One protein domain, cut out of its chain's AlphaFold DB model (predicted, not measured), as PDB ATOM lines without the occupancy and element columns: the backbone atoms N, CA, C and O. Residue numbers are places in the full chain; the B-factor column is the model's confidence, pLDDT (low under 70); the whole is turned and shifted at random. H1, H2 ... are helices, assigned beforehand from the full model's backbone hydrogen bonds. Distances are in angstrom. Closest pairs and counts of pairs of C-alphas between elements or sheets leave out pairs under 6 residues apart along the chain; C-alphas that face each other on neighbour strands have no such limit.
ATOM      1  N   SER A 352     -31.305   4.475  -5.724       74.69
ATOM      2  CA  SER A 352     -31.147   4.131  -7.135       74.69
ATOM      3  C   SER A 352     -31.455   2.658  -7.434       74.69
ATOM      4  O   SER A 352     -31.911   2.337  -8.530       74.69
ATOM      5  N   ALA A 353     -31.330   1.763  -6.446       78.31
ATOM      6  CA  ALA A 353     -31.740   0.365  -6.571       78.31
ATOM      7  C   ALA A 353     -33.247   0.188  -6.854       78.31
ATOM      8  O   ALA A 353     -33.643  -0.806  -7.459       78.31
ATOM      9  N   ILE A 354     -34.090   1.135  -6.430       77.94
ATOM     10  CA  ILE A 354     -35.532   1.155  -6.712       77.94
ATOM     11  C   ILE A 354     -35.795   1.525  -8.172       77.94
ATOM     12  O   ILE A 354     -36.654   0.914  -8.816       77.94
ATOM     13  N   ARG A 355     -35.064   2.516  -8.699       76.38
ATOM     14  CA  ARG A 355     -35.200   2.954 -10.093       76.38
ATOM     15  C   ARG A 355     -34.997   1.778 -11.036       76.38
ATOM     16  O   ARG A 355     -35.821   1.564 -11.912       76.38
ATOM     17  N   ASP A 356     -33.949   0.994 -10.804       82.44
ATOM     18  CA  ASP A 356     -33.522  -0.086 -11.698       82.44
ATOM     19  C   ASP A 356     -34.070  -1.469 -11.270       82.44
ATOM     20  O   ASP A 356     -33.602  -2.517 -11.731       82.44
ATOM     21  N   TRP A 357     -35.059  -1.501 -10.368       83.00
ATOM     22  CA  TRP A 357     -35.571  -2.740  -9.779       83.00
ATOM     23  C   TRP A 357     -36.179  -3.691 -10.814       83.00
ATOM     24  O   TRP A 357     -35.889  -4.886 -10.797       83.00
ATOM     25  N   GLY A 358     -36.993  -3.189 -11.742       82.81
ATOM     26  CA  GLY A 358     -37.629  -4.025 -12.758       82.81
ATOM     27  C   GLY A 358     -36.615  -4.626 -13.737       82.81
ATOM     28  O   GLY A 358     -36.718  -5.804 -14.091       82.81
ATOM     29  N   TRP A 359     -35.568  -3.876 -14.090       87.94
ATOM     30  CA  TRP A 359     -34.428  -4.405 -14.843       87.94
ATOM     31  C   TRP A 359     -33.632  -5.443 -14.055       87.94
ATOM     32  O   TRP A 359     -33.195  -6.443 -14.630       87.94
ATOM     33  N   SER A 360     -33.475  -5.241 -12.747       87.38
ATOM     34  CA  SER A 360     -32.814  -6.206 -11.866       87.38
ATOM     35  C   SER A 360     -33.599  -7.521 -11.819       87.38
ATOM     36  O   SER A 360     -33.033  -8.580 -12.079       87.38
ATOM     37  N   VAL A 361     -34.922  -7.459 -11.622       87.19
ATOM     38  CA  VAL A 361     -35.814  -8.636 -11.632       87.19
ATOM     39  C   VAL A 361     -35.782  -9.350 -12.980       87.19
ATOM     40  O   VAL A 361     -35.704 -10.577 -13.022       87.19
ATOM     41  N   MET A 362     -35.813  -8.606 -14.088       87.06
ATOM     42  CA  MET A 362     -35.690  -9.171 -15.434       87.06
ATOM     43  C   MET A 362     -34.369  -9.932 -15.595       87.06
ATOM     44  O   MET A 362     -34.363 -11.066 -16.070       87.06
ATOM     45  N   THR A 363     -33.262  -9.325 -15.170       91.25
ATOM     46  CA  THR A 363     -31.919  -9.908 -15.274       91.25
ATOM     47  C   THR A 363     -31.804 -11.183 -14.437       91.25
ATOM     48  O   THR A 363     -31.356 -12.215 -14.937       91.25
ATOM     49  N   GLU A 364     -32.273 -11.151 -13.187       92.06
ATOM     50  CA  GLU A 364     -32.284 -12.312 -12.291       92.06
ATOM     51  C   GLU A 364     -33.167 -13.444 -12.826       92.06
ATOM     52  O   GLU A 364     -32.752 -14.605 -12.829       92.06
ATOM     53  N   ALA A 365     -34.362 -13.120 -13.324       91.06
ATOM     54  CA  ALA A 365     -35.267 -14.097 -13.913       91.06
ATOM     55  C   ALA A 365     -34.668 -14.735 -15.173       91.06
ATOM     56  O   ALA A 365     -34.797 -15.948 -15.353       91.06
ATOM     57  N   ILE A 366     -33.989 -13.954 -16.024       92.69
ATOM     58  CA  ILE A 366     -33.379 -14.493 -17.240       92.69
ATOM     59  C   ILE A 366     -32.226 -15.436 -16.905       92.69
ATOM     60  O   ILE A 366     -32.179 -16.570 -17.384       92.69
ATOM     61  N   LYS A 367     -31.339 -14.995 -16.011       95.38
ATOM     62  CA  LYS A 367     -30.226 -15.811 -15.536       95.38
ATOM     63  C   LYS A 367     -30.711 -17.101 -14.880       95.38
ATOM     64  O   LYS A 367     -30.158 -18.163 -15.142       95.38
ATOM     65  N   ARG A 368     -31.764 -17.035 -14.060       95.38
ATOM     66  CA  ARG A 368     -32.324 -18.203 -13.368       95.38
ATOM     67  C   ARG A 368     -32.951 -19.222 -14.320       95.38
ATOM     68  O   ARG A 368     -32.781 -20.415 -14.098       95.38
ATOM     69  N   ASN A 369     -33.702 -18.772 -15.325       96.25
ATOM     70  CA  ASN A 369     -34.479 -19.674 -16.183       96.25
ATOM     71  C   ASN A 369     -33.705 -20.159 -17.415       96.25
ATOM     72  O   ASN A 369     -33.959 -21.265 -17.884       96.25
ATOM     73  N   TRP A 370     -32.767 -19.357 -17.930       95.19
ATOM     74  CA  TRP A 370     -32.032 -19.667 -19.166       95.19
ATOM     75  C   TRP A 370     -30.508 -19.689 -18.998       95.19
ATOM     76  O   TRP A 370     -29.802 -20.060 -19.931       95.19
ATOM     77  N   GLY A 371     -29.971 -19.311 -17.834       95.25
ATOM     78  CA  GLY A 371     -28.524 -19.292 -17.589       95.25
ATOM     79  C   GLY A 371     -27.774 -18.162 -18.301       95.25
ATOM     80  O   GLY A 371     -26.546 -18.146 -18.287       95.25
ATOM     81  N   TRP A 372     -28.483 -17.222 -18.933       95.44
ATOM     82  CA  TRP A 372     -27.869 -16.146 -19.712       95.44
ATOM     83  C   TRP A 372     -27.486 -14.951 -18.840       95.44
ATOM     84  O   TRP A 372     -28.279 -14.485 -18.019       95.44
ATOM     85  N   ASP A 373     -26.281 -14.424 -19.058       92.19
ATOM     86  CA  ASP A 373     -25.879 -13.120 -18.535       92.19
ATOM     87  C   ASP A 373     -26.308 -12.023 -19.514       92.19
ATOM     88  O   ASP A 373     -25.812 -11.931 -20.637       92.19
ATOM     89  N   VAL A 374     -27.260 -11.201 -19.077       92.12
ATOM     90  CA  VAL A 374     -27.879 -10.133 -19.875       92.12
ATOM     91  C   VAL A 374     -27.576  -8.741 -19.322       92.12
ATOM     92  O   VAL A 374     -28.259  -7.762 -19.637       92.12
ATOM     93  N   ASN A 375     -26.543  -8.620 -18.484       89.00
ATOM     94  CA  ASN A 375     -26.172  -7.336 -17.890       89.00
ATOM     95  C   ASN A 375     -25.874  -6.279 -18.963       89.00
ATOM     96  O   ASN A 375     -26.362  -5.156 -18.850       89.00
ATOM     97  N   ALA A 376     -25.184  -6.669 -20.038       90.25
ATOM     98  CA  ALA A 376     -24.818  -5.790 -21.150       90.25
ATOM     99  C   ALA A 376     -25.961  -5.495 -22.140       90.25
ATOM    100  O   ALA A 376     -25.776  -4.703 -23.060       90.25
ATOM    101  N   TRP A 377     -27.127  -6.135 -22.002       91.75
ATOM    102  CA  TRP A 377     -28.242  -5.895 -22.917       91.75
ATOM    103  C   TRP A 377     -28.868  -4.528 -22.664       91.75
ATOM    104  O   TRP A 377     -29.091  -4.145 -21.507       91.75
ATOM    105  N   GLU A 378     -29.231  -3.850 -23.750       89.06
ATOM    106  CA  GLU A 378     -30.142  -2.713 -23.712       89.06
ATOM    107  C   GLU A 378     -31.527  -3.205 -23.270       89.06
ATOM    108  O   GLU A 378     -32.100  -4.126 -23.857       89.06
ATOM    109  N   LYS A 379     -32.044  -2.636 -22.178       86.19
ATOM    110  CA  LYS A 379     -33.310  -3.055 -21.567       86.19
ATOM    111  C   LYS A 379     -34.377  -2.001 -21.855       86.19
ATOM    112  O   LYS A 379     -34.085  -0.814 -21.744       86.19
ATOM    113  N   PRO A 380     -35.627  -2.388 -22.166       82.38
ATOM    114  CA  PRO A 380     -36.665  -1.402 -22.432       82.38
ATOM    115  C   PRO A 380     -36.978  -0.573 -21.179       82.38
ATOM    116  O   PRO A 380     -37.246  -1.129 -20.109       82.38
ATOM    117  N   GLU A 381     -37.024   0.751 -21.327       77.38
ATOM    118  CA  GLU A 381     -37.333   1.701 -20.241       77.38
ATOM    119  C   GLU A 381     -38.693   1.433 -19.580       77.38
ATOM    120  O   GLU A 381     -38.862   1.593 -18.373       77.38
ATOM    121  N   ALA A 382     -39.655   0.888 -20.334       71.88
ATOM    122  CA  ALA A 382     -40.967   0.502 -19.810       71.88
ATOM    123  C   ALA A 382     -40.913  -0.520 -18.648       71.88
ATOM    124  O   ALA A 382     -41.917  -0.677 -17.943       71.88
ATOM    125  N   TYR A 383     -39.776  -1.206 -18.455       74.69
ATOM    126  CA  TYR A 383     -39.544  -2.208 -17.409       74.69
ATOM    127  C   TYR A 383     -38.488  -1.807 -16.369       74.69
ATOM    128  O   TYR A 383     -38.155  -2.642 -15.535       74.69
ATOM    129  N   ARG A 384     -37.946  -0.582 -16.401       77.88
ATOM    130  CA  ARG A 384     -36.837  -0.165 -15.523       77.88
ATOM    131  C   ARG A 384     -37.177  -0.260 -14.039       77.88
ATOM    132  O   ARG A 384     -36.453  -0.916 -13.293       77.88
ATOM    133  N   GLY A 385     -38.334   0.268 -13.655       74.62
ATOM    134  CA  GLY A 385     -38.767   0.406 -12.266       74.62
ATOM    135  C   GLY A 385     -39.080   1.869 -11.958       74.62
ATOM    136  O   GLY A 385     -39.545   2.584 -12.848       74.62
ATOM    137  N   GLY A 386     -38.833   2.288 -10.716       71.56
ATOM    138  CA  GLY A 386     -39.098   3.645 -10.226       71.56
ATOM    139  C   GLY A 386     -40.386   3.779  -9.410       71.56
ATOM    140  O   GLY A 386     -41.236   2.889  -9.391       71.56
ATOM    141  N   PHE A 387     -40.517   4.910  -8.719       71.62
ATOM    142  CA  PHE A 387     -41.738   5.322  -8.023       71.62
ATOM    143  C   PHE A 387     -41.997   6.799  -8.301       71.62
ATOM    144  O   PHE A 387     -41.071   7.601  -8.346       71.62
ATOM    145  N   TYR A 388     -43.272   7.159  -8.427       75.25
ATOM    146  CA  TYR A 388     -43.694   8.547  -8.587       75.25
ATOM    147  C   TYR A 388     -44.313   9.095  -7.305       75.25
ATOM    148  O   TYR A 388     -44.883   8.358  -6.500       75.25
ATOM    149  N   GLY A 389     -44.237  10.415  -7.148       79.81
ATOM    150  CA  GLY A 389     -44.871  11.129  -6.043       79.81
ATOM    151  C   GLY A 389     -44.058  11.166  -4.747       79.81
ATOM    152  O   GLY A 389     -44.561  11.672  -3.746       79.81
ATOM    153  N   TYR A 390     -42.819  10.673  -4.756       87.62
ATOM    154  CA  TYR A 390     -41.839  10.998  -3.721       87.62
ATOM    155  C   TYR A 390     -41.066  12.265  -4.097       87.62
ATOM    156  O   TYR A 390     -40.832  12.511  -5.277       87.62
ATOM    157  N   ILE A 391     -40.642  13.026  -3.090       90.31
ATOM    158  CA  ILE A 391     -39.768  14.203  -3.215       90.31
ATOM    159  C   ILE A 391     -38.604  14.112  -2.207       90.31
ATOM    160  O   ILE A 391     -38.549  13.161  -1.428       90.31
ATOM    161  N   GLY A 392     -37.689  15.089  -2.201       82.31
ATOM    162  CA  GLY A 392     -36.533  15.152  -1.285       82.31
ATOM    163  C   GLY A 392     -35.265  14.487  -1.830       82.31
ATOM    164  O   GLY A 392     -35.337  13.822  -2.857       82.31
ATOM    165  N   GLY A 393     -34.125  14.713  -1.165       73.88
ATOM    166  CA  GLY A 393     -32.762  14.227  -1.467       73.88
ATOM    167  C   GLY A 393     -32.555  13.451  -2.772       73.88
ATOM    168  O   GLY A 393     -32.111  14.013  -3.771       73.88
ATOM    169  N   ASP A 394     -32.901  12.162  -2.753       68.62
ATOM    170  CA  ASP A 394     -32.610  11.206  -3.826       68.62
ATOM    171  C   ASP A 394     -33.799  11.004  -4.808       68.62
ATOM    172  O   ASP A 394     -33.755  10.167  -5.710       68.62
ATOM    173  N   SER A 395     -34.912  11.727  -4.641       67.69
ATOM    174  CA  SER A 395     -36.169  11.522  -5.392       67.69
ATOM    175  C   SER A 395     -36.080  11.825  -6.886       67.69
ATOM    176  O   SER A 395     -36.794  11.208  -7.677       67.69
ATOM    177  N   SER A 396     -35.192  12.733  -7.299       62.81
ATOM    178  CA  SER A 396     -34.939  13.012  -8.716       62.81
ATOM    179  C   SER A 396     -34.377  11.791  -9.446       62.81
ATOM    180  O   SER A 396     -34.594  11.647 -10.648       62.81
ATOM    181  N   GLU A 397     -33.725  10.877  -8.720       62.09
ATOM    182  CA  GLU A 397     -33.246   9.604  -9.252       62.09
ATOM    183  C   GLU A 397     -34.363   8.562  -9.409       62.09
ATOM    184  O   GLU A 397     -34.133   7.532 -10.033       62.09
ATOM    185  N   LEU A 398     -35.561   8.788  -8.856       58.72
ATOM    186  CA  LEU A 398     -36.683   7.840  -8.911       58.72
ATOM    187  C   LEU A 398     -37.684   8.106 -10.046       58.72
ATOM    188  O   LEU A 398     -38.451   7.194 -10.370       58.72
TER     189      LEU A 398
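Overview. This is residues 352 to 398 of the 399 residues of an uncharacterized protein of Bifidobacterium breve (UniProt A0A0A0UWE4). With little regular structure, this is a loose rod in which one helix, H2, runs along the length, the short H1 sits at its start, and a long stretch with no named element, residues 371 to 398, folds back past H2 and hooks round beyond H1. The printed part has 47 residues, with two named helices in the order H1, H2 and no named strand; the class is all helix, with 18 residues in named elements. It is loose, with a radius of gyration of the C-alphas of 12.5 A and spans of 39 by 17 by 14 A.

Along the chain. H1 is residues 352 to 355, beginning at C-alpha 352 (-31.147, 4.131, -7.135). H2 is residues 357 to 370, 19.7 A long, ending at C-alpha 370 (-32.032, -19.667, -19.166).

Arrangement. H1 and H2 meet only through their tight link of 1 residue. In H2 every O i to N i+4 pair is within hydrogen-bond range; H1 is too short for such a pair.

Size, cuts and confidence. The two C-alphas farthest apart, those of Trp 370 and Gly 392, are 39.4 A apart. The C-alphas of Ser 352 and Leu 398, the first and last printed, are 6.9 A apart. The printed part has no cut. Its mean pLDDT is 82.7, and residues 394 to 398 are under 70.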